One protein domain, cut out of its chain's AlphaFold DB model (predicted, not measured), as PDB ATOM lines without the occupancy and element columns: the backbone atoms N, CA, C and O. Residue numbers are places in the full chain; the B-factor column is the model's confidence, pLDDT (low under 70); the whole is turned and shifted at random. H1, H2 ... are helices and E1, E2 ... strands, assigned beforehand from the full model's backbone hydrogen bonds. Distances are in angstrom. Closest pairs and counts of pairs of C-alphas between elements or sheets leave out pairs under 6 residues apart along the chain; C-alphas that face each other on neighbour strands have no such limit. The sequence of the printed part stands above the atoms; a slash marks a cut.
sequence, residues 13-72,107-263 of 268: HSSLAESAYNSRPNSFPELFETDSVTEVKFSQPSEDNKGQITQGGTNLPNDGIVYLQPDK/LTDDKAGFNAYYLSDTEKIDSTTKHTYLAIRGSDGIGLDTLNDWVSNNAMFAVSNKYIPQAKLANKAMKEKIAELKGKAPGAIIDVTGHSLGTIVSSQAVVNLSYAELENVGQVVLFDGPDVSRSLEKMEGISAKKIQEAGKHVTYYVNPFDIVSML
ATOM      1  N   HIS A  13      25.394  39.392 -42.160       97.94
ATOM      2  CA  HIS A  13      25.535  40.382 -43.230       97.94
ATOM      3  C   HIS A  13      24.533  40.171 -44.367       97.94
ATOM      4  O   HIS A  13      24.034  41.160 -44.910       97.94
ATOM      5  N   SER A  14      24.227  38.917 -44.723       96.06
ATOM      6  CA  SER A  14      23.178  38.631 -45.706       96.06
ATOM      7  C   SER A  14      21.798  38.923 -45.131       96.06
ATOM      8  O   SER A  14      20.983  39.515 -45.832       96.06
ATOM      9  N   SER A  15      21.556  38.602 -43.856       97.44
ATOM     10  CA  SER A  15      20.291  38.911 -43.178       97.44
ATOM     11  C   SER A  15      20.030  40.419 -43.147       97.44
ATOM     12  O   SER A  15      18.961  40.881 -43.524       97.44
ATOM     13  N   LEU A  16      21.046  41.216 -42.798       98.06
ATOM     14  CA  LEU A  16      20.979  42.677 -42.836       98.06
ATOM     15  C   LEU A  16      20.744  43.220 -44.260       98.06
ATOM     16  O   LEU A  16      20.003  44.187 -44.433       98.06
ATOM     17  N   ALA A  17      21.368  42.625 -45.285       96.50
ATOM     18  CA  ALA A  17      21.168  43.037 -46.675       96.50
ATOM     19  C   ALA A  17      19.753  42.722 -47.182       96.50
ATOM     20  O   ALA A  17      19.174  43.539 -47.895       96.50
ATOM     21  N   GLU A  18      19.196  41.567 -46.811       95.12
ATOM     22  CA  GLU A  18      17.815  41.182 -47.111       95.12
ATOM     23  C   GLU A  18      16.821  42.120 -46.425       95.12
ATOM     24  O   GLU A  18      15.967  42.708 -47.090       95.12
ATOM     25  N   SER A  19      16.965  42.304 -45.113       96.62
ATOM     26  CA  SER A  19      16.059  43.118 -44.305       96.62
ATOM     27  C   SER A  19      16.068  44.600 -44.690       96.62
ATOM     28  O   SER A  19      15.130  45.319 -44.372       96.62
ATOM     29  N   ALA A  20      17.068  45.083 -45.435       95.88
ATOM     30  CA  ALA A  20      17.035  46.432 -45.997       95.88
ATOM     31  C   ALA A  20      15.909  46.635 -47.030       95.88
ATOM     32  O   ALA A  20      15.556  47.776 -47.324       95.88
ATOM     33  N   TYR A  21      15.356  45.568 -47.609       92.88
ATOM     34  CA  TYR A  21      14.292  45.644 -48.607       92.88
ATOM     35  C   TYR A  21      12.898  45.610 -47.986       92.88
ATOM     36  O   TYR A  21      12.662  44.963 -46.971       92.88
ATOM     37  N   ASN A  22      11.953  46.267 -48.661       90.75
ATOM     38  CA  ASN A  22      10.542  46.185 -48.298       90.75
ATOM     39  C   ASN A  22      10.045  44.749 -48.438       90.75
ATOM     40  O   ASN A  22      10.506  44.013 -49.317       90.75
ATOM     41  N   SER A  23       9.016  44.395 -47.667       90.38
ATOM     42  CA  SER A  23       8.292  43.136 -47.825       90.38
ATOM     43  C   SER A  23       9.146  41.889 -47.584       90.38
ATOM     44  O   SER A  23       8.802  40.811 -48.066       90.38
ATOM     45  N   ARG A  24      10.268  42.038 -46.872       91.12
ATOM     46  CA  ARG A  24      11.182  40.957 -46.499       91.12
ATOM     47  C   ARG A  24      11.064  40.613 -45.016       91.12
ATOM     48  O   ARG A  24      10.593  41.441 -44.234       91.12
ATOM     49  N   PRO A  25      11.525  39.425 -44.607       93.81
ATOM     50  CA  PRO A  25      11.672  39.100 -43.197       93.81
ATOM     51  C   PRO A  25      12.505  40.166 -42.465       93.81
ATOM     52  O   PRO A  25      13.532  40.639 -42.961       93.81
ATOM     53  N   ASN A  26      12.040  40.576 -41.282       95.81
ATOM     54  CA  ASN A  26      12.634  41.661 -40.488       95.81
ATOM     55  C   ASN A  26      12.862  42.976 -41.276       95.81
ATOM     56  O   ASN A  26      13.828  43.688 -41.009       95.81
ATOM     57  N   SER A  27      11.985  43.299 -42.236       95.31
ATOM     58  CA  SER A  27      12.046  44.497 -43.091       95.31
ATOM     59  C   SER A  27      12.294  45.778 -42.287       95.31
ATOM     60  O   SER A  27      11.414  46.284 -41.590       95.31
ATOM     61  N   PHE A  28      13.491  46.352 -42.408       96.38
ATOM     62  CA  PHE A  28      13.841  47.630 -41.800       96.38
ATOM     63  C   PHE A  28      12.930  48.770 -42.249       96.38
ATOM     64  O   PHE A  28      12.541  49.531 -41.376       96.38
ATOM     65  N   PRO A  29      12.523  48.909 -43.529       93.50
ATOM     66  CA  PRO A  29      11.530  49.920 -43.892       93.50
ATOM     67  C   PRO A  29      10.223  49.835 -43.084       93.50
ATOM     68  O   PRO A  29       9.590  50.861 -42.858       93.50
ATOM     69  N   GLU A  30       9.821  48.635 -42.658       93.31
ATOM     70  CA  GLU A  30       8.590  48.401 -41.887       93.31
ATOM     71  C   GLU A  30       8.810  48.489 -40.370       93.31
ATOM     72  O   GLU A  30       7.894  48.853 -39.638       93.31
ATOM     73  N   LEU A  31      10.020  48.173 -39.902       92.81
ATOM     74  CA  LEU A  31      10.428  48.232 -38.494       92.81
ATOM     75  C   LEU A  31      11.015  49.588 -38.075       92.81
ATOM     76  O   LEU A  31      11.251  49.817 -36.886       92.81
ATOM     77  N   PHE A  32      11.336  50.452 -39.037       89.81
ATOM     78  CA  PHE A  32      12.008  51.717 -38.786       89.81
ATOM     79  C   PHE A  32      11.083  52.688 -38.055       89.81
ATOM     80  O   PHE A  32      10.011  53.047 -38.541       89.81
ATOM     81  N   GLU A  33      11.561  53.182 -36.918       84.56
ATOM     82  CA  GLU A  33      10.925  54.251 -36.165       84.56
ATOM     83  C   GLU A  33      11.834  55.487 -36.163       84.56
ATOM     84  O   GLU A  33      13.042  55.400 -35.946       84.56
ATOM     85  N   THR A  34      11.263  56.666 -36.418       81.00
ATOM     86  CA  THR A  34      12.047  57.904 -36.584       81.00
ATOM     87  C   THR A  34      12.713  58.375 -35.288       81.00
ATOM     88  O   THR A  34      13.768  59.007 -35.337       81.00
ATOM     89  N   ASP A  35      12.119  58.071 -34.132       85.94
ATOM     90  CA  ASP A  35      12.532  58.623 -32.833       85.94
ATOM     91  C   ASP A  35      12.991  57.567 -31.814       85.94
ATOM     92  O   ASP A  35      13.560  57.918 -30.773       85.94
ATOM     93  N   SER A  36      12.795  56.287 -32.119       91.19
ATOM     94  CA  SER A  36      13.045  55.152 -31.228       91.19
ATOM     95  C   SER A  36      13.975  54.135 -31.873       91.19
ATOM     96  O   SER A  36      14.154  54.081 -33.086       91.19
ATOM     97  N   VAL A  37      14.618  53.350 -31.015       96.50
ATOM     98  CA  VAL A  37      15.449  52.221 -31.421       96.50
ATOM     99  C   VAL A  37      14.564  50.983 -31.501       96.50
ATOM    100  O   VAL A  37      13.779  50.741 -30.585       96.50
ATOM    101  N   THR A  38      14.741  50.177 -32.548       97.50
ATOM    102  CA  THR A  38      14.010  48.913 -32.721       97.50
ATOM    103  C   THR A  38      14.961  47.728 -32.557       97.50
ATOM    104  O   THR A  38      15.967  47.628 -33.259       97.50
ATOM    105  N   GLU A  39      14.665  46.814 -31.631       97.75
ATOM    106  CA  GLU A  39      15.407  45.555 -31.465       97.75
ATOM    107  C   GLU A  39      15.014  44.553 -32.563       97.75
ATOM    108  O   GLU A  39      13.833  44.291 -32.781       97.75
ATOM    109  N   VAL A  40      16.004  43.961 -33.231       98.00
ATOM    110  CA  VAL A  40      15.825  42.958 -34.287       98.00
ATOM    111  C   VAL A  40      16.570  41.684 -33.894       98.00
ATOM    112  O   VAL A  40      17.742  41.736 -33.517       98.00
ATOM    113  N   LYS A  41      15.895  40.529 -33.980       97.44
ATOM    114  CA  LYS A  41      16.434  39.219 -33.572       97.44
ATOM    115  C   LYS A  41      16.544  38.274 -34.755       97.44
ATOM    116  O   LYS A  41      15.575  37.625 -35.133       97.44
ATOM    117  N   PHE A  42      17.751  38.130 -35.283       97.69
ATOM    118  CA  PHE A  42      18.049  37.182 -36.355       97.69
ATOM    119  C   PHE A  42      18.197  35.735 -35.866       97.69
ATOM    120  O   PHE A  42      18.205  34.815 -36.674       97.69
ATOM    121  N   SER A  43      18.247  35.491 -34.554       96.06
ATOM    122  CA  SER A  43      18.155  34.137 -33.983       96.06
ATOM    123  C   SER A  43      16.733  33.567 -33.975       96.06
ATOM    124  O   SER A  43      16.540  32.391 -33.665       96.06
ATOM    125  N   GLN A  44      15.726  34.375 -34.316       96.62
ATOM    126  CA  GLN A  44      14.326  33.966 -34.375       96.62
ATOM    127  C   GLN A  44      13.843  33.893 -35.827       96.62
ATOM    128  O   GLN A  44      14.332  34.649 -36.669       96.62
ATOM    129  N   PRO A  45      12.899  32.987 -36.141       95.88
ATOM    130  CA  PRO A  45      12.283  32.966 -37.457       95.88
ATOM    131  C   PRO A  45      11.477  34.246 -37.694       95.88
ATOM    132  O   PRO A  45      10.913  34.816 -36.760       95.88
ATOM    133  N   SER A  46      11.397  34.668 -38.951       96.06
ATOM    134  CA  SER A  46      10.626  35.837 -39.371       96.06
ATOM    135  C   SER A  46       9.928  35.542 -40.695       96.06
ATOM    136  O   SER A  46      10.414  34.743 -41.497       96.06
ATOM    137  N   GLU A  47       8.756  36.133 -40.890       93.62
ATOM    138  CA  GLU A  47       7.885  35.891 -42.040       93.62
ATOM    139  C   GLU A  47       7.887  37.117 -42.955       93.62
ATOM    140  O   GLU A  47       7.843  38.254 -42.483       93.62
ATOM    141  N   ASP A  48       7.960  36.893 -44.265       91.44
ATOM    142  CA  ASP A  48       7.797  37.948 -45.261       91.44
ATOM    143  C   ASP A  48       6.313  38.300 -45.481       91.44
ATOM    144  O   ASP A  48       5.401  37.640 -44.987       91.44
ATOM    145  N   ASN A  49       6.028  39.325 -46.286       88.06
ATOM    146  CA  ASN A  49       4.638  39.737 -46.521       88.06
ATOM    147  C   ASN A  49       3.806  38.758 -47.380       88.06
ATOM    148  O   ASN A  49       2.622  39.007 -47.622       88.06
ATOM    149  N   LYS A  50       4.413  37.678 -47.883       88.69
ATOM    150  CA  LYS A  50       3.777  36.615 -48.674       88.69
ATOM    151  C   LYS A  50       3.631  35.314 -47.887       88.69
ATOM    152  O   LYS A  50       3.142  34.335 -48.455       88.69
ATOM    153  N   GLY A  51       4.017  35.294 -46.616       90.31
ATOM    154  CA  GLY A  51       3.914  34.125 -45.755       90.31
ATOM    155  C   GLY A  51       5.089  33.154 -45.839       90.31
ATOM    156  O   GLY A  51       4.983  32.032 -45.344       90.31
ATOM    157  N   GLN A  52       6.200  33.522 -46.486       91.88
ATOM    158  CA  GLN A  52       7.406  32.703 -46.443       91.88
ATOM    159  C   GLN A  52       8.171  32.966 -45.149       91.88
ATOM    160  O   GLN A  52       8.498  34.103 -44.827       91.88
ATOM    161  N   ILE A  53       8.516  31.884 -44.454       93.75
ATOM    162  CA  ILE A  53       9.288  31.932 -43.216       93.75
ATOM    163  C   ILE A  53      10.773  31.734 -43.522       93.75
ATOM    164  O   ILE A  53      11.159  30.688 -44.050       93.75
ATOM    165  N   THR A  54      11.592  32.687 -43.093       95.44
ATOM    166  CA  THR A  54      13.046  32.542 -42.973       95.44
ATOM    167  C   THR A  54      13.377  32.089 -41.557       95.44
ATOM    168  O   THR A  54      12.900  32.666 -40.578       95.44
ATOM    169  N   GLN A  55      14.147  31.007 -41.431       97.12
ATOM    170  CA  GLN A  55      14.456  30.412 -40.131       97.12
ATOM    171  C   GLN A  55      15.482  31.240 -39.346       97.12
ATOM    172  O   GLN A  55      16.356  31.890 -39.918       97.12
ATOM    173  N   GLY A  56      15.400  31.170 -38.016       95.50
ATOM    174  CA  GLY A  56      16.381  31.797 -37.131       95.50
ATOM    175  C   GLY A  56      17.786  31.236 -37.350       95.50
ATOM    176  O   GLY A  56      17.959  30.026 -37.510       95.50
ATOM    177  N   GLY A  57      18.779  32.119 -37.360       93.88
ATOM    178  CA  GLY A  57      20.181  31.753 -37.493       93.88
ATOM    179  C   GLY A  57      20.761  31.172 -36.207       93.88
ATOM    180  O   GLY A  57      20.332  31.485 -35.093       93.88
ATOM    181  N   THR A  58      21.785  30.344 -36.364       91.44
ATOM    182  CA  THR A  58      22.532  29.717 -35.273       91.44
ATOM    183  C   THR A  58      23.943  30.303 -35.172       91.44
ATOM    184  O   THR A  58      24.550  30.666 -36.174       91.44
ATOM    185  N   ASN A  59      24.492  30.398 -33.954       92.06
ATOM    186  CA  ASN A  59      25.860  30.890 -33.695       92.06
ATOM    187  C   ASN A  59      26.159  32.305 -34.232       92.06
ATOM    188  O   ASN A  59      27.282  32.598 -34.645       92.06
ATOM    189  N   LEU A  60      25.161  33.188 -34.219       94.25
ATOM    190  CA  LEU A  60      25.327  34.577 -34.633       94.25
ATOM    191  C   LEU A  60      26.057  35.408 -33.566       94.25
ATOM    192  O   LEU A  60      25.876  35.164 -32.368       94.25
ATOM    193  N   PRO A  61      26.834  36.432 -33.967       93.38
ATOM    194  CA  PRO A  61      27.345  37.430 -33.036       93.38
ATOM    195  C   PRO A  61      26.206  38.054 -32.228       93.38
ATOM    196  O   PRO A  61      25.126  38.290 -32.770       93.38
ATOM    197  N   ASN A  62      26.459  38.334 -30.947       95.12
ATOM    198  CA  ASN A  62      25.481  38.951 -30.042       95.12
ATOM    199  C   ASN A  62      24.121  38.221 -30.016       95.12
ATOM    200  O   ASN A  62      23.072  38.857 -30.000       95.12
ATOM    201  N   ASP A  63      24.132  36.886 -30.118       95.19
ATOM    202  CA  ASP A  63      22.931  36.040 -30.198       95.19
ATOM    203  C   ASP A  63      21.961  36.432 -31.334       95.19
ATOM    204  O   ASP A  63      20.752  36.188 -31.275       95.19
ATOM    205  N   GLY A  64      22.493  37.059 -32.391       95.50
ATOM    206  CA  GLY A  64      21.726  37.576 -33.522       95.50
ATOM    207  C   GLY A  64      20.907  38.827 -33.203       95.50
ATOM    208  O   GLY A  64      20.038  39.184 -33.997       95.50
ATOM    209  N   ILE A  65      21.143  39.469 -32.057       98.00
ATOM    210  CA  ILE A  65      20.448  40.685 -31.636       98.00
ATOM    211  C   ILE A  65      21.196  41.903 -32.171       98.00
ATOM    212  O   ILE A  65      22.393  42.078 -31.934       98.00
ATOM    213  N   VAL A  66      20.470  42.771 -32.868       98.25
ATOM    214  CA  VAL A  66      20.948  44.088 -33.293       98.25
ATOM    215  C   VAL A  66      19.857  45.129 -33.092       98.25
ATOM    216  O   VAL A  66      18.670  44.819 -33.054       98.25
ATOM    217  N   TYR A  67      20.266  46.384 -32.983       98.56
ATOM    218  CA  TYR A  67      19.390  47.503 -32.675       98.56
ATOM    219  C   TYR A  67      19.377  48.485 -33.837       98.56
ATOM    220  O   TYR A  67      20.363  49.194 -34.054       98.56
ATOM    221  N   LEU A  68      18.269  48.524 -34.577       98.38
ATOM    222  CA  LEU A  68      18.026  49.480 -35.650       98.38
ATOM    223  C   LEU A  68      17.925  50.888 -35.059       98.38
ATOM    224  O   LEU A  68      17.040  51.183 -34.258       98.38
ATOM    225  N   GLN A  69      18.880  51.738 -35.427       97.94
ATOM    226  CA  GLN A  69      19.018  53.087 -34.897       97.94
ATOM    227  C   GLN A  69      18.159  54.077 -35.702       97.94
ATOM    228  O   GLN A  69      18.149  54.011 -36.935       97.94
ATOM    229  N   PRO A  70      17.514  55.051 -35.037       95.00
ATOM    230  CA  PRO A  70      16.713  56.064 -35.715       95.00
ATOM    231  C   PRO A  70      17.569  57.027 -36.551       95.00
ATOM    232  O   PRO A  70      18.694  57.385 -36.178       95.00
ATOM    233  N   ASP A  71      16.994  57.542 -37.642       93.62
ATOM    234  CA  ASP A  71      17.516  58.709 -38.365       93.62
ATOM    235  C   ASP A  71      16.744  59.973 -37.970       93.62
ATOM    236  O   ASP A  71      15.778  60.375 -38.613       93.62
ATOM    237  N   LYS A  72      17.232  60.657 -36.932       90.81
ATOM    238  CA  LYS A  72      16.630  61.902 -36.422       90.81
ATOM    239  C   LYS A  72      16.638  63.062 -37.421       90.81
ATOM    240  O   LYS A  72      16.040  64.102 -37.159       90.81
ATOM    241  N   LEU A 107      20.390  58.957 -43.880       96.88
ATOM    242  CA  LEU A 107      20.312  57.575 -44.351       96.88
ATOM    243  C   LEU A 107      19.278  57.373 -45.474       96.88
ATOM    244  O   LEU A 107      19.254  56.312 -46.092       96.88
ATOM    245  N   THR A 108      18.488  58.401 -45.794       94.69
ATOM    246  CA  THR A 108      17.424  58.340 -46.810       94.69
ATOM    247  C   THR A 108      17.457  59.562 -47.726       94.69
ATOM    248  O   THR A 108      17.579  60.695 -47.273       94.69
ATOM    249  N   ASP A 109      17.308  59.357 -49.028       93.44
ATOM    250  CA  ASP A 109      16.937  60.389 -49.996       93.44
ATOM    251  C   ASP A 109      16.105  59.709 -51.086       93.44
ATOM    252  O   ASP A 109      16.650  59.193 -52.067       93.44
ATOM    253  N   ASP A 110      14.787  59.673 -50.880       88.62
ATOM    254  CA  ASP A 110      13.846  58.974 -51.761       88.62
ATOM    255  C   ASP A 110      13.928  59.492 -53.196       88.62
ATOM    256  O   ASP A 110      13.926  58.716 -54.148       88.62
ATOM    257  N   LYS A 111      14.112  60.806 -53.356       85.25
ATOM    258  CA  LYS A 111      14.261  61.439 -54.667       85.25
ATOM    259  C   LYS A 111      15.524  60.980 -55.399       85.25
ATOM    260  O   LYS A 111      15.541  60.935 -56.626       85.25
ATOM    261  N   ALA A 112      16.591  60.666 -54.666       84.31
ATOM    262  CA  ALA A 112      17.817  60.107 -55.230       84.31
ATOM    263  C   ALA A 112      17.812  58.565 -55.287       84.31
ATOM    264  O   ALA A 112      18.784  57.975 -55.770       84.31
ATOM    265  N   GLY A 113      16.762  57.911 -54.778       85.50
ATOM    266  CA  GLY A 113      16.687  56.459 -54.637       85.50
ATOM    267  C   GLY A 113      17.687  55.889 -53.623       85.50
ATOM    268  O   GLY A 113      18.091  54.736 -53.750       85.50
ATOM    269  N   PHE A 114      18.139  56.683 -52.647       92.31
ATOM    270  CA  PHE A 114      19.092  56.244 -51.624       92.31
ATOM    271  C   PHE A 114      18.366  55.852 -50.338       92.31
ATOM    272  O   PHE A 114      17.641  56.661 -49.769       92.31
ATOM    273  N   ASN A 115      18.586  54.621 -49.879       95.12
ATOM    274  CA  ASN A 115      18.056  54.107 -48.621       95.12
ATOM    275  C   ASN A 115      19.123  53.248 -47.937       95.12
ATOM    276  O   ASN A 115      19.676  52.326 -48.544       95.12
ATOM    277  N   ALA A 116      19.413  53.557 -46.682       97.81
ATOM    278  CA  ALA A 116      20.324  52.809 -45.840       97.81
ATOM    279  C   ALA A 116      19.776  52.710 -44.415       97.81
ATOM    280  O   ALA A 116      18.977  53.535 -43.982       97.81
ATOM    281  N   TYR A 117      20.239  51.711 -43.677       98.38
ATOM    282  CA  TYR A 117      19.800  51.437 -42.315       98.38
ATOM    283  C   TYR A 117      21.022  51.239 -41.434       98.38
ATOM    284  O   TYR A 117      21.938  50.498 -41.796       98.38
ATOM    285  N   TYR A 118      21.054  51.941 -40.302       98.50
ATOM    286  CA  TYR A 118      22.165  51.896 -39.359       98.50
ATOM    287  C   TYR A 118      21.760  51.086 -38.133       98.50
ATOM    288  O   TYR A 118      20.752  51.393 -37.503       98.50
ATOM    289  N   LEU A 119      22.529  50.055 -37.800       98.56
ATOM    290  CA  LEU A 119      22.262  49.161 -36.679       98.56
ATOM    291  C   LEU A 119      23.469  49.082 -35.747       98.56
ATOM    292  O   LEU A 119      24.585  49.421 -36.133       98.56
ATOM    293  N   SER A 120      23.247  48.617 -34.524       98.50
ATOM    294  CA  SER A 120      24.268  48.504 -33.478       98.50
ATOM    295  C   SER A 120      24.130  47.197 -32.704       98.50
ATOM    296  O   SER A 120      23.029  46.662 -32.592       98.50
ATOM    297  N   ASP A 121      25.231  46.694 -32.150       98.25
ATOM    298  CA  ASP A 121      25.228  45.589 -31.181       98.25
ATOM    299  C   ASP A 121      24.687  45.995 -29.798       98.25
ATOM    300  O   ASP A 121      24.332  45.142 -28.986       98.25
ATOM    301  N   THR A 122      24.550  47.298 -29.549       98.25
ATOM    302  CA  THR A 122      23.934  47.871 -28.344       98.25
ATOM    303  C   THR A 122      22.753  48.780 -28.680       98.25
ATOM    304  O   THR A 122      22.768  49.477 -29.694       98.25
ATOM    305  N   GLU A 123      21.752  48.832 -27.794       97.50
ATOM    306  CA  GLU A 123      20.557  49.678 -27.958       97.50
ATOM    307  C   GLU A 123      20.924  51.158 -28.117       97.50
ATOM    308  O   GLU A 123      20.440  51.847 -29.015       97.50
ATOM    309  N   LYS A 124      21.852  51.633 -27.283       97.12
ATOM    310  CA  LYS A 124      22.407  52.982 -27.340       97.12
ATOM    311  C   LYS A 124      23.853  52.932 -27.814       97.12
ATOM    312  O   LYS A 124      24.642  52.143 -27.302       97.12
ATOM    313  N   ILE A 125      24.218  53.837 -28.725       97.75
ATOM    314  CA  ILE A 125      25.619  54.050 -29.112       97.75
ATOM    315  C   ILE A 125      26.385  54.699 -27.952       97.75
ATOM    316  O   ILE A 125      26.169  55.878 -27.640       97.75
ATOM    317  N   ASP A 126      27.282  53.939 -27.330       97.81
ATOM    318  CA  ASP A 126      28.144  54.377 -26.231       97.81
ATOM    319  C   ASP A 126      29.457  53.571 -26.163       97.81
ATOM    320  O   ASP A 126      29.804  52.831 -27.079       97.81
ATOM    321  N   SER A 127      30.236  53.724 -25.091       97.00
ATOM    322  CA  SER A 127      31.554  53.086 -24.960       97.00
ATOM    323  C   SER A 127      31.514  51.551 -24.916       97.00
ATOM    324  O   SER A 127      32.559  50.902 -25.064       97.00
ATOM    325  N   THR A 128      30.336  50.958 -24.709       97.38
ATOM    326  CA  THR A 128      30.136  49.507 -24.731       97.38
ATOM    327  C   THR A 128      29.914  48.963 -26.137       97.38
ATOM    328  O   THR A 128      30.302  47.822 -26.372       97.38
ATOM    329  N   THR A 129      29.436  49.788 -27.076       98.56
ATOM    330  CA  THR A 129      29.298  49.440 -28.498       98.56
ATOM    331  C   THR A 129      30.634  48.955 -29.063       98.56
ATOM    332  O   THR A 129      31.687  49.560 -28.806       98.56
ATOM    333  N   LYS A 130      30.613  47.855 -29.824       98.00
ATOM    334  CA  LYS A 130      31.799  47.315 -30.518       98.00
ATOM    335  C   LYS A 130      31.587  47.239 -32.020       98.00
ATOM    336  O   LYS A 130      32.490  47.608 -32.769       98.00
ATOM    337  N   HIS A 131      30.398  46.828 -32.438       98.12
ATOM    338  CA  HIS A 131      30.031  46.671 -33.835       98.12
ATOM    339  C   HIS A 131      28.786  47.479 -34.165       98.12
ATOM    340  O   HIS A 131      27.745  47.357 -33.521       98.12
ATOM    341  N   THR A 132      28.880  48.259 -35.230       98.69
ATOM    342  CA  THR A 132      27.717  48.819 -35.904       98.69
ATOM    343  C   THR A 132      27.691  48.378 -37.351       98.69
ATOM    344  O   THR A 132      28.687  47.908 -37.895       98.69
ATOM    345  N   TYR A 133      26.525  48.497 -37.970       98.75
ATOM    346  CA  TYR A 133      26.274  47.964 -39.298       98.75
ATOM    347  C   TYR A 133      25.555  49.005 -40.139       98.75
ATOM    348  O   TYR A 133      24.619  49.651 -39.672       98.75
ATOM    349  N   LEU A 134      25.966  49.155 -41.393       98.75
ATOM    350  CA  LEU A 134      25.271  49.957 -42.388       98.75
ATOM    351  C   LEU A 134      24.792  49.048 -43.518       98.75
ATOM    352  O   LEU A 134      25.582  48.619 -44.361       98.75
ATOM    353  N   ALA A 135      23.493  48.771 -43.539       98.50
ATOM    354  CA  ALA A 135      22.852  48.033 -44.617       98.50
ATOM    355  C   ALA A 135      22.376  49.015 -45.688       98.50
ATOM    356  O   ALA A 135      21.509  49.849 -45.430       98.50
ATOM    357  N   ILE A 136      22.961  48.947 -46.883       97.94
ATOM    358  CA  ILE A 136      22.622  49.829 -48.003       97.94
ATOM    359  C   ILE A 136      21.722  49.069 -48.972       97.94
ATOM    360  O   ILE A 136      22.130  48.067 -49.569       97.94
ATOM    361  N   ARG A 137      20.494  49.567 -49.149       93.75
ATOM    362  CA  ARG A 137      19.502  48.954 -50.030       93.75
ATOM    363  C   ARG A 137      19.911  49.137 -51.491       93.75
ATOM    364  O   ARG A 137      20.312  50.225 -51.908       93.75
ATOM    365  N   GLY A 138      19.789  48.072 -52.278       87.19
ATOM    366  CA  GLY A 138      19.812  48.172 -53.736       87.19
ATOM    367  C   GLY A 138      18.465  48.650 -54.293       87.19
ATOM    368  O   GLY A 138      17.648  49.236 -53.590       87.19
ATOM    369  N   SER A 139      18.207  48.385 -55.573       74.75
ATOM    370  CA  SER A 139      16.889  48.645 -56.172       74.75
ATOM    371  C   SER A 139      15.944  47.467 -55.918       74.75
ATOM    372  O   SER A 139      16.393  46.322 -55.980       74.75
ATOM    373  N   ASP A 140      14.653  47.737 -55.679       60.16
ATOM    374  CA  ASP A 140      13.584  46.758 -55.385       60.16
ATOM    375  C   ASP A 140      13.284  45.757 -56.538       60.16
ATOM    376  O   ASP A 140      12.339  44.973 -56.471       60.16
ATOM    377  N   GLY A 141      14.103  45.726 -57.596       49.28
ATOM    378  CA  GLY A 141      14.137  44.656 -58.597       49.28
ATOM    379  C   GLY A 141      14.316  45.149 -60.032       49.28
ATOM    380  O   GLY A 141      14.319  46.346 -60.304       49.28
ATOM    381  N   ILE A 142      14.425  44.207 -60.974       43.72
ATOM    382  CA  ILE A 142      14.392  44.452 -62.426       43.72
ATOM    383  C   ILE A 142      12.967  44.145 -62.927       43.72
ATOM    384  O   ILE A 142      12.609  42.988 -63.141       43.72
ATOM    385  N   GLY A 143      12.130  45.171 -63.072       38.44
ATOM    386  CA  GLY A 143      10.830  45.162 -63.764       38.44
ATOM    387  C   GLY A 143      10.815  46.259 -64.833       38.44
ATOM    388  O   GLY A 143      11.716  47.079 -64.832       38.44
ATOM    389  N   LEU A 144       9.851  46.312 -65.763       37.06
ATOM    390  CA  LEU A 144       9.862  47.316 -66.854       37.06
ATOM    391  C   LEU A 144       9.909  48.777 -66.352       37.06
ATOM    392  O   LEU A 144      10.542  49.611 -66.996       37.06
ATOM    393  N   ASP A 145       9.343  49.052 -65.174       39.94
ATOM    394  CA  ASP A 145       9.322  50.389 -64.565       39.94
ATOM    395  C   ASP A 145      10.565  50.665 -63.693       39.94
ATOM    396  O   ASP A 145      11.148  51.745 -63.764       39.94
ATOM    397  N   THR A 146      11.060  49.671 -62.941       47.41
ATOM    398  CA  THR A 146      12.310  49.774 -62.155       47.41
ATOM    399  C   THR A 146      13.567  49.554 -62.998       47.41
ATOM    400  O   THR A 146      14.667  49.894 -62.574       47.41
ATOM    401  N   LEU A 147      13.418  49.052 -64.227       44.62
ATOM    402  CA  LEU A 147      14.432  49.062 -65.273       44.62
ATOM    403  C   LEU A 147      14.779  50.493 -65.646       44.62
ATOM    404  O   LEU A 147      15.905  50.693 -66.037       44.62
ATOM    405  N   ASN A 148      13.924  51.506 -65.496       45.88
ATOM    406  CA  ASN A 148      14.375  52.882 -65.728       45.88
ATOM    407  C   ASN A 148      15.297  53.396 -64.610       45.88
ATOM    408  O   ASN A 148      16.273  54.074 -64.916       45.88
ATOM    409  N   ASP A 149      15.076  53.030 -63.344       49.50
ATOM    410  CA  ASP A 149      15.977  53.376 -62.226       49.50
ATOM    411  C   ASP A 149      17.248  52.517 -62.205       49.50
ATOM    412  O   ASP A 149      18.350  53.012 -61.955       49.50
ATOM    413  N   TRP A 150      17.117  51.230 -62.529       49.16
ATOM    414  CA  TRP A 150      18.235  50.320 -62.730       49.16
ATOM    415  C   TRP A 150      19.014  50.696 -63.992       49.16
ATOM    416  O   TRP A 150      20.202  50.912 -63.881       49.16
ATOM    417  N   VAL A 151      18.406  50.872 -65.171       49.22
ATOM    418  CA  VAL A 151      19.084  51.281 -66.422       49.22
ATOM    419  C   VAL A 151      19.593  52.713 -66.332       49.22
ATOM    420  O   VAL A 151      20.639  52.970 -66.892       49.22
ATOM    421  N   SER A 152      18.971  53.664 -65.637       50.97
ATOM    422  CA  SER A 152      19.556  55.014 -65.533       50.97
ATOM    423  C   SER A 152      20.833  55.020 -64.683       50.97
ATOM    424  O   SER A 152      21.870  55.525 -65.130       50.97
ATOM    425  N   ASN A 153      20.811  54.384 -63.506       48.94
ATOM    426  CA  ASN A 153      21.984  54.264 -62.634       48.94
ATOM    427  C   ASN A 153      23.021  53.275 -63.194       48.94
ATOM    428  O   ASN A 153      24.219  53.558 -63.174       48.94
ATOM    429  N   ASN A 154      22.577  52.156 -63.767       47.38
ATOM    430  CA  ASN A 154      23.417  51.132 -64.381       47.38
ATOM    431  C   ASN A 154      23.886  51.528 -65.787       47.38
ATOM    432  O   ASN A 154      24.954  51.105 -66.172       47.38
ATOM    433  N   ALA A 155      23.213  52.389 -66.556       48.84
ATOM    434  CA  ALA A 155      23.789  52.966 -67.779       48.84
ATOM    435  C   ALA A 155      24.833  54.022 -67.418       48.84
ATOM    436  O   ALA A 155      25.915  54.030 -67.990       48.84
ATOM    437  N   MET A 156      24.600  54.865 -66.409       50.25
ATOM    438  CA  MET A 156      25.655  55.751 -65.900       50.25
ATOM    439  C   MET A 156      26.862  54.958 -65.368       50.25
ATOM    440  O   MET A 156      28.005  55.318 -65.653       50.25
ATOM    441  N   PHE A 157      26.648  53.850 -64.665       52.78
ATOM    442  CA  PHE A 157      27.723  52.998 -64.156       52.78
ATOM    443  C   PHE A 157      28.363  52.101 -65.237       52.78
ATOM    444  O   PHE A 157      29.563  52.207 -65.474       52.78
ATOM    445  N   ALA A 158      27.596  51.286 -65.962       47.78
ATOM    446  CA  ALA A 158      28.076  50.382 -67.013       47.78
ATOM    447  C   ALA A 158      28.596  51.115 -68.263       47.78
ATOM    448  O   ALA A 158      29.580  50.675 -68.853       47.78
ATOM    449  N   VAL A 159      28.013  52.259 -68.655       50.25
ATOM    450  CA  VAL A 159      28.481  53.035 -69.826       50.25
ATOM    451  C   VAL A 159      29.558  54.046 -69.435       50.25
ATOM    452  O   VAL A 159      30.529  54.217 -70.173       50.25
ATOM    453  N   SER A 160      29.448  54.713 -68.276       57.31
ATOM    454  CA  SER A 160      30.352  55.825 -67.931       57.31
ATOM    455  C   SER A 160      31.246  55.620 -66.707       57.31
ATOM    456  O   SER A 160      32.141  56.437 -66.502       57.31
ATOM    457  N   ASN A 161      31.112  54.507 -65.967       64.00
ATOM    458  CA  ASN A 161      31.998  54.122 -64.854       64.00
ATOM    459  C   ASN A 161      32.140  55.221 -63.772       64.00
ATOM    460  O   ASN A 161      33.187  55.347 -63.140       64.00
ATOM    461  N   LYS A 162      31.105  56.052 -63.583       73.38
ATOM    462  CA  LYS A 162      31.153  57.264 -62.745       73.38
ATOM    463  C   LYS A 162      30.861  56.999 -61.267       73.38
ATOM    464  O   LYS A 162      30.167  56.048 -60.917       73.38
ATOM    465  N   TYR A 163      31.312  57.930 -60.423       85.19
ATOM    466  CA  TYR A 163      30.891  58.053 -59.026       85.19
ATOM    467  C   TYR A 163      29.409  58.454 -58.943       85.19
ATOM    468  O   TYR A 163      29.058  59.597 -59.270       85.19
ATOM    469  N   ILE A 164      28.543  57.524 -58.536       85.88
ATOM    470  CA  ILE A 164      27.088  57.716 -58.578       85.88
ATOM    471  C   ILE A 164      26.593  58.598 -57.417       85.88
ATOM    472  O   ILE A 164      27.192  58.598 -56.336       85.88
ATOM    473  N   PRO A 165      25.504  59.369 -57.598       87.75
ATOM    474  CA  PRO A 165      24.959  60.231 -56.548       87.75
ATOM    475  C   PRO A 165      24.645  59.498 -55.237       87.75
ATOM    476  O   PRO A 165      24.982  60.006 -54.169       87.75
ATOM    477  N   GLN A 166      24.088  58.287 -55.301       90.75
ATOM    478  CA  GLN A 166      23.756  57.486 -54.119       90.75
ATOM    479  C   GLN A 166      25.009  57.127 -53.311       90.75
ATOM    480  O   GLN A 166      24.989  57.169 -52.086       90.75
ATOM    481  N   ALA A 167      26.137  56.864 -53.976       93.31
ATOM    482  CA  ALA A 167      27.402  56.585 -53.305       93.31
ATOM    483  C   ALA A 167      27.982  57.825 -52.602       93.31
ATOM    484  O   ALA A 167      28.614  57.695 -51.555       93.31
ATOM    485  N   LYS A 168      27.729  59.036 -53.120       94.06
ATOM    486  CA  LYS A 168      28.082  60.292 -52.430       94.06
ATOM    487  C   LYS A 168      27.270  60.477 -51.155       94.06
ATOM    488  O   LYS A 168      27.821  60.893 -50.136       94.06
ATOM    489  N   LEU A 169      25.976  60.162 -51.215       95.88
ATOM    490  CA  LEU A 169      25.088  60.186 -50.053       95.88
ATOM    491  C   LEU A 169      25.527  59.151 -49.013       95.88
ATOM    492  O   LEU A 169      25.754  59.513 -47.861       95.88
ATOM    493  N   ALA A 170      25.780  57.911 -49.436       97.94
ATOM    494  CA  ALA A 170      26.296  56.857 -48.572       97.94
ATOM    495  C   ALA A 170      27.659  57.212 -47.953       97.94
ATOM    496  O   ALA A 170      27.854  57.008 -46.759       97.94
ATOM    497  N   ASN A 171      28.587  57.814 -48.709       98.12
ATOM    498  CA  ASN A 171      29.866  58.284 -48.162       98.12
ATOM    499  C   ASN A 171      29.655  59.341 -47.073       98.12
ATOM    500  O   ASN A 171      30.298  59.281 -46.027       98.12
ATOM    501  N   LYS A 172      28.745  60.297 -47.295       98.00
ATOM    502  CA  LYS A 172      28.404  61.310 -46.290       98.00
ATOM    503  C   LYS A 172      27.824  60.663 -45.029       98.00
ATOM    504  O   LYS A 172      28.270  60.998 -43.935       98.00
ATOM    505  N   ALA A 173      26.895  59.721 -45.187       98.12
ATOM    506  CA  ALA A 173      26.310  58.978 -44.079       98.12
ATOM    507  C   ALA A 173      27.366  58.203 -43.280       98.12
ATOM    508  O   ALA A 173      27.433  58.335 -42.060       98.12
ATOM    509  N   MET A 174      28.250  57.462 -43.959       98.50
ATOM    510  CA  MET A 174      29.348  56.732 -43.315       98.50
ATOM    511  C   MET A 174      30.262  57.670 -42.527       98.50
ATOM    512  O   MET A 174      30.591  57.373 -41.386       98.50
ATOM    513  N   LYS A 175      30.648  58.820 -43.095       98.56
ATOM    514  CA  LYS A 175      31.488  59.806 -42.394       98.56
ATOM    515  C   LYS A 175      30.824  60.328 -41.128       98.56
ATOM    516  O   LYS A 175      31.480  60.438 -40.095       98.56
ATOM    517  N   GLU A 176      29.531  60.619 -41.200       98.12
ATOM    518  CA  GLU A 176      28.762  61.068 -40.044       98.12
ATOM    519  C   GLU A 176      28.691  59.984 -38.960       98.12
ATOM    520  O   GLU A 176      28.967  60.268 -37.794       98.12
ATOM    521  N   LYS A 177      28.419  58.728 -39.339       98.12
ATOM    522  CA  LYS A 177      28.375  57.606 -38.391       98.12
ATOM    523  C   LYS A 177      29.741  57.264 -37.807       98.12
ATOM    524  O   LYS A 177      29.846  57.060 -36.604       98.12
ATOM    525  N   ILE A 178      30.812  57.320 -38.593       98.38
ATOM    526  CA  ILE A 178      32.185  57.166 -38.093       98.38
ATOM    527  C   ILE A 178      32.531  58.289 -37.105       98.38
ATOM    528  O   ILE A 178      33.140  58.027 -36.069       98.38
ATOM    529  N   ALA A 179      32.139  59.536 -37.382       98.00
ATOM    530  CA  ALA A 179      32.350  60.644 -36.452       98.00
ATOM    531  C   ALA A 179      31.557  60.457 -35.144       98.00
ATOM    532  O   ALA A 179      32.097  60.693 -34.062       98.00
ATOM    533  N   GLU A 180      30.310  59.983 -35.232       97.50
ATOM    534  CA  GLU A 180      29.491  59.616 -34.073       97.50
ATOM    535  C   GLU A 180      30.170  58.529 -33.224       97.50
ATOM    536  O   GLU A 180      30.299  58.700 -32.009       97.50
ATOM    537  N   LEU A 181      30.671  57.461 -33.853       97.88
ATOM    538  CA  LEU A 181      31.402  56.389 -33.171       97.88
ATOM    539  C   LEU A 181      32.677  56.902 -32.507       97.88
ATOM    540  O   LEU A 181      32.903  56.630 -31.334       97.88
ATOM    541  N   LYS A 182      33.483  57.718 -33.194       96.81
ATOM    542  CA  LYS A 182      34.695  58.310 -32.600       96.81
ATOM    543  C   LYS A 182      34.395  59.120 -31.337       96.81
ATOM    544  O   LYS A 182      35.222  59.144 -30.431       96.81
ATOM    545  N   GLY A 183      33.237  59.779 -31.278       97.19
ATOM    546  CA  GLY A 183      32.820  60.562 -30.116       97.19
ATOM    547  C   GLY A 183      32.211  59.732 -28.982       97.19
ATOM    548  O   GLY A 183      32.472  60.019 -27.816       97.19
ATOM    549  N   LYS A 184      31.384  58.733 -29.307       97.88
ATOM    550  CA  LYS A 184      30.567  58.002 -28.321       97.88
ATOM    551  C   LYS A 184      31.088  56.607 -27.988       97.88
ATOM    552  O   LYS A 184      30.953  56.177 -26.848       97.88
ATOM    553  N   ALA A 185      31.686  55.933 -28.963       97.81
ATOM    554  CA  ALA A 185      32.130  54.547 -28.912       97.81
ATOM    555  C   ALA A 185      33.559  54.384 -29.483       97.81
ATOM    556  O   ALA A 185      33.744  53.733 -30.517       97.81
ATOM    557  N   PRO A 186      34.599  54.993 -28.874       95.75
ATOM    558  CA  PRO A 186      35.953  54.905 -29.413       95.75
ATOM    559  C   PRO A 186      36.418  53.447 -29.529       95.75
ATOM    560  O   PRO A 186      36.384  52.696 -28.556       95.75
ATOM    561  N   GLY A 187      36.874  53.058 -30.720       94.56
ATOM    562  CA  GLY A 187      37.303  51.689 -31.024       94.56
ATOM    563  C   GLY A 187      36.198  50.775 -31.562       94.56
ATOM    564  O   GLY A 187      36.515  49.663 -31.976       94.56
ATOM    565  N   ALA A 188      34.942  51.230 -31.603       98.06
ATOM    566  CA  ALA A 188      33.905  50.546 -32.362       98.06
ATOM    567  C   ALA A 188      34.164  50.662 -33.871       98.06
ATOM    568  O   ALA A 188      34.729  51.656 -34.356       98.06
ATOM    569  N   ILE A 189      33.723  49.641 -34.597       98.19
ATOM    570  CA  ILE A 189      33.822  49.556 -36.052       98.19
ATOM    571  C   ILE A 189      32.444  49.589 -36.702       98.19
ATOM    572  O   ILE A 189      31.447  49.232 -36.079       98.19
ATOM    573  N   ILE A 190      32.418  50.012 -37.964       98.62
ATOM    574  CA  ILE A 190      31.251  49.952 -38.835       98.62
ATOM    575  C   ILE A 190      31.476  48.903 -39.922       98.62
ATOM    576  O   ILE A 190      32.387  49.024 -40.748       98.62
ATOM    577  N   ASP A 191      30.631  47.882 -39.924       98.75
ATOM    578  CA  ASP A 191      30.513  46.924 -41.012       98.75
ATOM    579  C   ASP A 191      29.505  47.454 -42.039       98.75
ATOM    580  O   ASP A 191      28.538  48.141 -41.705       98.75
ATOM    581  N   VAL A 192      29.725  47.164 -43.316       98.81
ATOM    582  CA  VAL A 192      28.862  47.615 -44.413       98.81
ATOM    583  C   VAL A 192      28.382  46.403 -45.183       98.81
ATOM    584  O   VAL A 192      29.176  45.543 -45.558       98.81
ATOM    585  N   THR A 193      27.088  46.351 -45.477       98.62
ATOM    586  CA  THR A 193      26.516  45.304 -46.322       98.62
ATOM    587  C   THR A 193      25.638  45.891 -47.414       98.62
ATOM    588  O   THR A 193      25.076  46.980 -47.271       98.62
ATOM    589  N   GLY A 194      25.544  45.191 -48.538       96.00
ATOM    590  CA  GLY A 194      24.689  45.596 -49.642       96.00
ATOM    591  C   GLY A 194      24.485  44.481 -50.653       96.00
ATOM    592  O   GLY A 194      25.352  43.631 -50.845       96.00
ATOM    593  N   HIS A 195      23.340  44.525 -51.324       92.56
ATOM    594  CA  HIS A 195      22.974  43.596 -52.385       92.56
ATOM    595  C   HIS A 195      22.681  44.333 -53.697       92.56
ATOM    596  O   HIS A 195      22.178  45.462 -53.685       92.56
ATOM    597  N   SER A 196      22.951  43.685 -54.837       88.44
ATOM    598  CA  SER A 196      22.620  44.193 -56.170       88.44
ATOM    599  C   SER A 196      23.249  45.578 -56.393       88.44
ATOM    600  O   SER A 196      24.446  45.752 -56.197       88.44
ATOM    601  N   LEU A 197      22.478  46.607 -56.756       86.31
ATOM    602  CA  LEU A 197      22.970  47.992 -56.867       86.31
ATOM    603  C   LEU A 197      23.583  48.540 -55.566       86.31
ATOM    604  O   LEU A 197      24.462  49.402 -55.628       86.31
ATOM    605  N   GLY A 198      23.165  48.028 -54.404       92.38
ATOM    606  CA  GLY A 198      23.734  48.393 -53.111       92.38
ATOM    607  C   GLY A 198      25.236  48.117 -53.044       92.38
ATOM    608  O   GLY A 198      25.963  48.866 -52.400       92.38
ATOM    609  N   THR A 199      25.752  47.133 -53.790       94.31
ATOM    610  CA  THR A 199      27.193  46.840 -53.815       94.31
ATOM    611  C   THR A 199      28.015  47.942 -54.479       94.31
ATOM    612  O   THR A 199      29.131  48.227 -54.037       94.31
ATOM    613  N   ILE A 200      27.465  48.604 -55.505       91.88
ATOM    614  CA  ILE A 200      28.097  49.749 -56.167       91.88
ATOM    615  C   ILE A 200      28.161  50.911 -55.186       91.88
ATOM    616  O   ILE A 200      29.224  51.506 -55.000       91.88
ATOM    617  N   VAL A 201      27.024  51.204 -54.546       94.25
ATOM    618  CA  VAL A 201      26.886  52.290 -53.572       94.25
ATOM    619  C   VAL A 201      27.883  52.097 -52.432       94.25
ATOM    620  O   VAL A 201      28.680  52.997 -52.173       94.25
ATOM    621  N   SER A 202      27.901  50.911 -51.817       97.94
ATOM    622  CA  SER A 202      28.821  50.553 -50.737       97.94
ATOM    623  C   SER A 202      30.283  50.659 -51.171       97.94
ATOM    624  O   SER A 202      31.065  51.354 -50.525       97.94
ATOM    625  N   SER A 203      30.657  50.040 -52.297       96.88
ATOM    626  CA  SER A 203      32.049  50.030 -52.775       96.88
ATOM    627  C   SER A 203      32.578  51.435 -53.061       96.88
ATOM    628  O   SER A 203      33.676  51.802 -52.634       96.88
ATOM    629  N   GLN A 204      31.790  52.243 -53.778       95.81
ATOM    630  CA  GLN A 204      32.169  53.611 -54.119       95.81
ATOM    631  C   GLN A 204      32.184  54.522 -52.884       95.81
ATOM    632  O   GLN A 204      33.044  55.398 -52.783       95.81
ATOM    633  N   ALA A 205      31.273  54.317 -51.931       97.50
ATOM    634  CA  ALA A 205      31.247  55.082 -50.692       97.50
ATOM    635  C   ALA A 205      32.464  54.787 -49.805       97.50
ATOM    636  O   ALA A 205      33.118  55.728 -49.349       97.50
ATOM    637  N   VAL A 206      32.814  53.510 -49.621       98.25
ATOM    638  CA  VAL A 206      33.953  53.080 -48.792       98.25
ATOM    639  C   VAL A 206      35.278  53.567 -49.377       98.25
ATOM    640  O   VAL A 206      36.094  54.136 -48.652       98.25
ATOM    641  N   VAL A 207      35.503  53.433 -50.693       97.75
ATOM    642  CA  VAL A 207      36.777  53.872 -51.299       97.75
ATOM    643  C   VAL A 207      36.999  55.389 -51.188       97.75
ATOM    644  O   VAL A 207      38.143  55.844 -51.167       97.75
ATOM    645  N   ASN A 208      35.919  56.170 -51.070       97.38
ATOM    646  CA  ASN A 208      35.944  57.628 -50.906       97.38
ATOM    647  C   ASN A 208      36.083  58.095 -49.439       97.38
ATOM    648  O   ASN A 208      36.081  59.302 -49.168       97.38
ATOM    649  N   LEU A 209      36.179  57.186 -48.466       98.25
ATOM    650  CA  LEU A 209      36.575  57.537 -47.097       98.25
ATOM    651  C   LEU A 209      38.052  57.958 -47.072       98.25
ATOM    652  O   LEU A 209      38.841  57.547 -47.913       98.25
ATOM    653  N   SER A 210      38.479  58.762 -46.108       97.69
ATOM    654  CA  SER A 210      39.901  59.008 -45.825       97.69
ATOM    655  C   SER A 210      40.571  57.751 -45.249       97.69
ATOM    656  O   SER A 210      39.903  56.774 -44.921       97.69
ATOM    657  N   TYR A 211      41.904  57.716 -45.155       97.69
ATOM    658  CA  TYR A 211      42.584  56.571 -44.520       97.69
ATOM    659  C   TYR A 211      42.220  56.440 -43.032       97.69
ATOM    660  O   TYR A 211      41.918  55.344 -42.586       97.69
ATOM    661  N   ALA A 212      42.130  57.558 -42.306       96.62
ATOM    662  CA  ALA A 212      41.733  57.573 -40.896       96.62
ATOM    663  C   ALA A 212      40.244  57.252 -40.661       96.62
ATOM    664  O   ALA A 212      39.834  56.988 -39.535       96.62
ATOM    665  N   GLU A 213      39.397  57.359 -41.687       98.06
ATOM    666  CA  GLU A 213      38.011  56.876 -41.633       98.06
ATOM    667  C   GLU A 213      37.937  55.378 -41.961       98.06
ATOM    668  O   GLU A 213      37.165  54.673 -41.323       98.06
ATOM    669  N   LEU A 214      38.771  54.873 -42.885       97.69
ATOM    670  CA  LEU A 214      38.860  53.435 -43.179       97.69
ATOM    671  C   LEU A 214      39.298  52.602 -41.966       97.69
ATOM    672  O   LEU A 214      38.869  51.466 -41.844       97.69
ATOM    673  N   GLU A 215      40.094  53.157 -41.048       96.38
ATOM    674  CA  GLU A 215      40.478  52.475 -39.798       96.38
ATOM    675  C   GLU A 215      39.279  52.103 -38.904       96.38
ATOM    676  O   GLU A 215      39.398  51.220 -38.061       96.38
ATOM    677  N   ASN A 216      38.125  52.755 -39.086       97.38
ATOM    678  CA  ASN A 216      36.882  52.412 -38.394       97.38
ATOM    679  C   ASN A 216      35.992  51.452 -39.188       97.38
ATOM    680  O   ASN A 216      34.954  51.051 -38.675       97.38
ATOM    681  N   VAL A 217      36.352  51.105 -40.422       98.38
ATOM    682  CA  VAL A 217      35.597  50.140 -41.225       98.38
ATOM    683  C   VAL A 217      36.049  48.734 -40.843       98.38
ATOM    684  O   VAL A 217      37.241  48.430 -40.878       98.38
ATOM    685  N   GLY A 218      35.104  47.873 -40.475       98.25
ATOM    686  CA  GLY A 218      35.372  46.467 -40.192       98.25
ATOM    687  C   GLY A 218      35.344  45.643 -41.473       98.25
ATOM    688  O   GLY A 218      36.330  45.591 -42.211       98.25
ATOM    689  N   GLN A 219      34.211  45.006 -41.742       98.44
ATOM    690  CA  GLN A 219      33.946  44.220 -42.943       98.44
ATOM    691  C   GLN A 219      33.027  44.966 -43.909       98.44
ATOM    692  O   GLN A 219      32.096  45.659 -43.514       98.44
ATOM    693  N   VAL A 220      33.263  44.793 -45.205       98.69
ATOM    694  CA  VAL A 220      32.374  45.250 -46.272       98.69
ATOM    695  C   VAL A 220      31.934  44.020 -47.052       98.69
ATOM    696  O   VAL A 220      32.684  43.506 -47.880       98.69
ATOM    697  N   VAL A 221      30.741  43.509 -46.766       98.56
ATOM    698  CA  VAL A 221      30.256  42.243 -47.326       98.56
ATOM    699  C   VAL A 221      29.178  42.506 -48.367       98.56
ATOM    700  O   VAL A 221      28.128  43.063 -48.070       98.56
ATOM    701  N   LEU A 222      29.454  42.137 -49.613       97.62
ATOM    702  CA  LEU A 222      28.649  42.519 -50.770       97.62
ATOM    703  C   LEU A 222      28.098  41.281 -51.472       97.62
ATOM    704  O   LEU A 222      28.834  40.317 -51.670       97.62
ATOM    705  N   PHE A 223      26.832  41.327 -51.881       94.62
ATOM    706  CA  PHE A 223      26.123  40.181 -52.455       94.62
ATOM    707  C   PHE A 223      25.560  40.497 -53.843       94.62
ATOM    708  O   PHE A 223      24.929  41.535 -54.040       94.62
ATOM    709  N   ASP A 224      25.781  39.592 -54.797       91.00
ATOM    710  CA  ASP A 224      25.105  39.525 -56.105       91.00
ATOM    711  C   ASP A 224      25.004  40.865 -56.853       91.00
ATOM    712  O   ASP A 224      23.992  41.237 -57.444       91.00
ATOM    713  N   GLY A 225      26.099  41.619 -56.819       88.50
ATOM    714  CA  GLY A 225      26.239  42.883 -57.525       88.50
ATOM    715  C   GLY A 225      27.311  42.856 -58.620       88.50
ATOM    716  O   GLY A 225      28.165  41.955 -58.666       88.50
ATOM    717  N   PRO A 226      27.320  43.877 -59.492       86.56
ATOM    718  CA  PRO A 226      28.243  43.946 -60.619       86.56
ATOM    719  C   PRO A 226      29.693  44.159 -60.172       86.56
ATOM    720  O   PRO A 226      29.968  44.640 -59.067       86.56
ATOM    721  N   ASP A 227      30.643  43.855 -61.055       88.00
ATOM    722  CA  ASP A 227      32.044  44.216 -60.834       88.00
ATOM    723  C   ASP A 227      32.223  45.745 -60.902       88.00
ATOM    724  O   ASP A 227      31.882  46.406 -61.890       88.00
ATOM    725  N   VAL A 228      32.759  46.312 -59.820       89.06
ATOM    726  CA  VAL A 228      32.980  47.753 -59.634       89.06
ATOM    727  C   VAL A 228      34.384  48.210 -59.999       89.06
ATOM    728  O   VAL A 228      34.607  49.416 -60.077       89.06
ATOM    729  N   SER A 229      35.319  47.296 -60.263       89.62
ATOM    730  CA  SER A 229      36.756  47.588 -60.354       89.62
ATOM    731  C   SER A 229      37.070  48.721 -61.334       89.62
ATOM    732  O   SER A 229      37.663  49.731 -60.951       89.62
ATOM    733  N   ARG A 230      36.559  48.635 -62.571       86.81
ATOM    734  CA  ARG A 230      36.732  49.687 -63.594       86.81
ATOM    735  C   ARG A 230      36.109  51.021 -63.199       86.81
ATOM    736  O   ARG A 230      36.618  52.076 -63.575       86.81
ATOM    737  N   SER A 231      34.997  50.993 -62.467       85.94
ATOM    738  CA  SER A 231      34.382  52.215 -61.967       85.94
ATOM    739  C   SER A 231      35.239  52.865 -60.891       85.94
ATOM    740  O   SER A 231      35.400  54.081 -60.923       85.94
ATOM    741  N   LEU A 232      35.842  52.077 -59.997       91.88
ATOM    742  CA  LEU A 232      36.761  52.602 -58.989       91.88
ATOM    743  C   LEU A 232      37.996  53.251 -59.630       91.88
ATOM    744  O   LEU A 232      38.375  54.349 -59.235       91.88
ATOM    745  N   GLU A 233      38.568  52.618 -60.655       91.00
ATOM    746  CA  GLU A 233      39.744  53.120 -61.382       91.00
ATOM    747  C   GLU A 233      39.505  54.446 -62.115       91.00
ATOM    748  O   GLU A 233      40.435  55.233 -62.285       91.00
ATOM    749  N   LYS A 234      38.272  54.708 -62.567       88.06
ATOM    750  CA  LYS A 234      37.926  55.942 -63.292       88.06
ATOM    751  C   LYS A 234      37.429  57.068 -62.389       88.06
ATOM    752  O   LYS A 234      37.169  58.163 -62.891       88.06
ATOM    753  N   MET A 235      37.273  56.830 -61.087       88.88
ATOM    754  CA  MET A 235      36.874  57.886 -60.162       88.88
ATOM    755  C   MET A 235      38.009  58.888 -59.946       88.88
ATOM    756  O   MET A 235      39.128  58.533 -59.578       88.88
ATOM    757  N   GLU A 236      37.696  60.167 -60.142       87.06
ATOM    758  CA  GLU A 236      38.631  61.262 -59.904       87.06
ATOM    759  C   GLU A 236      39.113  61.262 -58.445       87.06
ATOM    760  O   GLU A 236      38.320  61.146 -57.511       87.06
ATOM    761  N   GLY A 237      40.428  61.379 -58.247       87.62
ATOM    762  CA  GLY A 237      41.045  61.417 -56.919       87.62
ATOM    763  C   GLY A 237      41.227  60.054 -56.237       87.62
ATOM    764  O   GLY A 237      41.841  59.994 -55.170       87.62
ATOM    765  N   ILE A 238      40.769  58.953 -56.843       94.00
ATOM    766  CA  ILE A 238      40.948  57.602 -56.304       94.00
ATOM    767  C   ILE A 238      42.193  56.952 -56.916       94.00
ATOM    768  O   ILE A 238      42.272  56.687 -58.109       94.00
ATOM    769  N   SER A 239      43.202  56.695 -56.080       95.69
ATOM    770  CA  SER A 239      44.438  56.016 -56.499       95.69
ATOM    771  C   SER A 239      44.322  54.493 -56.397       95.69
ATOM    772  O   SER A 239      43.571  53.981 -55.568       95.69
ATOM    773  N   ALA A 240      45.153  53.754 -57.141       96.69
ATOM    774  CA  ALA A 240      45.244  52.293 -57.022       96.69
ATOM    775  C   ALA A 240      45.542  51.831 -55.582       96.69
ATOM    776  O   ALA A 240      44.936  50.879 -55.098       96.69
ATOM    777  N   LYS A 241      46.405  52.560 -54.855       97.56
ATOM    778  CA  LYS A 241      46.652  52.312 -53.425       97.56
ATOM    779  C   LYS A 241      45.372  52.471 -52.606       97.56
ATOM    780  O   LYS A 241      45.103  51.659 -51.733       97.56
ATOM    781  N   LYS A 242      44.568  53.500 -52.887       97.50
ATOM    782  CA  LYS A 242      43.314  53.728 -52.166       97.50
ATOM    783  C   LYS A 242      42.304  52.605 -52.404       97.50
ATOM    784  O   LYS A 242      41.684  52.156 -51.445       97.50
ATOM    785  N   ILE A 243      42.193  52.134 -53.648       97.50
ATOM    786  CA  ILE A 243      41.369  50.973 -54.017       97.50
ATOM    787  C   ILE A 243      41.844  49.731 -53.264       97.50
ATOM    788  O   ILE A 243      41.027  49.041 -52.664       97.50
ATOM    789  N   GLN A 244      43.155  49.478 -53.236       97.38
ATOM    790  CA  GLN A 244      43.728  48.337 -52.524       97.38
ATOM    791  C   GLN A 244      43.448  48.393 -51.016       97.38
ATOM    792  O   GLN A 244      43.036  47.390 -50.447       97.38
ATOM    793  N   GLU A 245      43.658  49.543 -50.368       97.81
ATOM    794  CA  GLU A 245      43.415  49.698 -48.928       97.81
ATOM    795  C   GLU A 245      41.934  49.516 -48.579       97.81
ATOM    796  O   GLU A 245      41.621  48.762 -47.667       97.81
ATOM    797  N   ALA A 246      41.018  50.125 -49.340       97.50
ATOM    798  CA  ALA A 246      39.584  49.897 -49.158       97.50
ATOM    799  C   ALA A 246      39.201  48.426 -49.414       97.50
ATOM    800  O   ALA A 246      38.425  47.843 -48.663       97.50
ATOM    801  N   GLY A 247      39.794  47.810 -50.440       97.06
ATOM    802  CA  GLY A 247      39.544  46.425 -50.832       97.06
ATOM    803  C   GLY A 247      39.946  45.383 -49.786       97.06
ATOM    804  O   GLY A 247      39.384  44.295 -49.802       97.06
ATOM    805  N   LYS A 248      40.838  45.701 -48.835       97.44
ATOM    806  CA  LYS A 248      41.190  44.791 -47.723       97.44
ATOM    807  C   LYS A 248      40.003  44.450 -46.820       97.44
ATOM    808  O   LYS A 248      40.029  43.415 -46.167       97.44
ATOM    809  N   HIS A 249      38.989  45.313 -46.789       97.69
ATOM    810  CA  HIS A 249      37.770  45.109 -46.011       97.69
ATOM    811  C   HIS A 249      36.685  44.375 -46.808       97.69
ATOM    812  O   HIS A 249      35.707  43.911 -46.227       97.69
ATOM    813  N   VAL A 250      36.822  44.297 -48.137       97.75
ATOM    814  CA  VAL A 250      35.742  43.868 -49.028       97.75
ATOM    815  C   VAL A 250      35.763  42.359 -49.223       97.75
ATOM    816  O   VAL A 250      36.729  41.798 -49.733       97.75
ATOM    817  N   THR A 251      34.645  41.715 -48.899       97.62
ATOM    818  CA  THR A 251      34.327  40.351 -49.328       97.62
ATOM    819  C   THR A 251      33.124  40.408 -50.257       97.62
ATOM    820  O   THR A 251      32.093  40.982 -49.911       97.62
ATOM    821  N   TYR A 252      33.252  39.824 -51.446       94.44
ATOM    822  CA  TYR A 252      32.228  39.889 -52.485       94.44
ATOM    823  C   TYR A 252      31.722  38.480 -52.805       94.44
ATOM    824  O   TYR A 252      32.456  37.667 -53.366       94.44
ATOM    825  N   TYR A 253      30.471  38.199 -52.455       94.69
ATOM    826  CA  TYR A 253      29.765  36.969 -52.794       94.69
ATOM    827  C   TYR A 253      28.994  37.157 -54.097       94.69
ATOM    828  O   TYR A 253      28.289  38.153 -54.278       94.69
ATOM    829  N   VAL A 254      29.159  36.214 -55.020       90.38
ATOM    830  CA  VAL A 254      28.562  36.277 -56.355       90.38
ATOM    831  C   VAL A 254      27.912  34.950 -56.718       90.38
ATOM    832  O   VAL A 254      28.515  33.887 -56.570       90.38
ATOM    833  N   ASN A 255      26.699  35.024 -57.245       86.94
ATOM    834  CA  ASN A 255      25.995  33.908 -57.843       86.94
ATOM    835  C   ASN A 255      26.225  33.898 -59.366       86.94
ATOM    836  O   ASN A 255      25.690  34.763 -60.057       86.94
ATOM    837  N   PRO A 256      26.946  32.913 -59.933       84.88
ATOM    838  CA  PRO A 256      27.243  32.865 -61.370       84.88
ATOM    839  C   PRO A 256      26.001  32.732 -62.267       84.88
ATOM    840  O   PRO A 256      26.096  32.940 -63.475       84.88
ATOM    841  N   PHE A 257      24.843  32.386 -61.700       84.25
ATOM    842  CA  PHE A 257      23.567  32.325 -62.415       84.25
ATOM    843  C   PHE A 257      22.741  33.614 -62.296       84.25
ATOM    844  O   PHE A 257      21.692  33.720 -62.931       84.25
ATOM    845  N   ASP A 258      23.200  34.591 -61.512       80.12
ATOM    846  CA  ASP A 258      22.594  35.913 -61.431       80.12
ATOM    847  C   ASP A 258      23.220  36.865 -62.463       80.12
ATOM    848  O   ASP A 258      24.432  37.074 -62.509       80.12
ATOM    849  N   ILE A 259      22.377  37.462 -63.310       78.00
ATOM    850  CA  ILE A 259      22.836  38.325 -64.408       78.00
ATOM    851  C   ILE A 259      23.500  39.592 -63.866       78.00
ATOM    852  O   ILE A 259      24.480  40.047 -64.452       78.00
ATOM    853  N   VAL A 260      22.983  40.164 -62.773       77.88
ATOM    854  CA  VAL A 260      23.505  41.412 -62.199       77.88
ATOM    855  C   VAL A 260      24.909  41.190 -61.658       77.88
ATOM    856  O   VAL A 260      25.804  41.991 -61.934       77.88
ATOM    857  N   SER A 261      25.115  40.080 -60.960       82.69
ATOM    858  CA  SER A 261      26.411  39.693 -60.434       82.69
ATOM    859  C   SER A 261      27.432  39.467 -61.555       82.69
ATOM    860  O   SER A 261      28.610  39.751 -61.389       82.69
ATOM    861  N   MET A 262      27.020  39.020 -62.739       84.94
ATOM    862  CA  MET A 262      27.956  38.766 -63.840       84.94
ATOM    863  C   MET A 262      28.279  40.010 -64.687       84.94
ATOM    864  O   MET A 262      29.170  39.967 -65.537       84.94
ATOM    865  N   LEU A 263      27.628  41.154 -64.450       80.38
ATOM    866  CA  LEU A 263      27.918  42.391 -65.182       80.38
ATOM    867  C   LEU A 263      29.332  42.925 -64.903       80.38
ATOM    868  O   LEU A 263      29.793  42.958 -63.762       80.38
TER     869      LEU A 263
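What this domain is: This is residues 13 to 72 and 107 to 263 of the 268 residues of an uncharacterized protein of Streptococcus sp. HMSC069D09 (UniProt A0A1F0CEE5). A strongly twisted sheet of seven strands runs through the domain, with H5 and H6 packed over one face and H1 on the other, where the sheet curls round it: three layers. H4 and H8 lie far from the middle, beyond H6. The printed part has 217 residues, with ten named helices and seven named strands in the order H1 H2 E1 H3 E2 E3 E4 H4 H5 E5 H6 H7 E6 H8 H9 E7 H10. The sheet is mixed, in the order E1 E2 E3 E4 E5 E6 E7, and the class is mixed, helices and strands. The whole is compact, with a radius of gyration of the C-alphas of 16.6 A and spans of 42 by 42 by 32 A.

How they stand to each other: H1, residues 13 to 19, is on the sheet; its C-alpha 17 is 5.3 A from that of Gly 194 in E5, residues 189 to 195, their closest pair. H2, residues 28 to 31, and H3, residues 61 to 64, only graze the sheet. E1, residues 38 to 41, is antiparallel to E2, residues 65 to 68, with N 40 and O 66 2.8 A apart. E2 is antiparallel to E3, residues 114 to 120, with N 67 and O 120 at 2.8 A. E3 forms an antiparallel hairpin with E4, residues 131 to 136, N 119 and O 133 at 2.8 A. Parallel pairs follow: E4 and E5, N 134 and O 191 at 2.8 A; E5 and E6, residues 217 to 223, N 192 and O 219 at 2.8 A; E6 and E7, residues 250 to 253, N 251 and O 220 at 2.8 A. Each is a strand-helix-strand unit, two parallel neighbours with helices between, and a right-handed crossover: H4, residues 146 to 160, and H5, residues 165 to 184; H6, residues 197 to 207, and H7, residues 211 to 214; H8, residues 229 to 234, and H9, residues 240 to 247. H5 and H6 are on the face opposite H1, at heights over the sheet of 8.3 A and 7.1 A, along the strands. H5 touches H6 with residues 166 to 174 alone, closest at C-alphas 171 and 205, 4.3 A, a steep tilt of 56 degrees, the same way. H6 touches H9, closest at C-alphas 207 and 246, 5.3 A. H4, H7, H8 and H10, residues 259 to 262, are not on the sheet, H10 only just, with 4 pairs of C-alphas within 10 A. Every O i to N i+4 pair is within hydrogen-bond range in H1, H4, H5, H6, H8 and H9; the others are too short for one.

Where its parts are: H1 begins at C-alpha 13 (25.535, 40.382, -43.230). H5 is 28.9 A long, E5 20.5 A, E3 20.4 A and H4 19.9 A. H10 ends at C-alpha 262 (27.956, 38.766, -63.840).

The domain as a whole: The farthest C-alphas, of Ser 127 and Leu 144, are 47.5 A apart. Residues 73 to 106 are cut out, with C-alphas 72 and 107 9.8 A apart. The link from E1 to H3 is long, 19 residues. Residues 140 to 161 have pLDDT under 70.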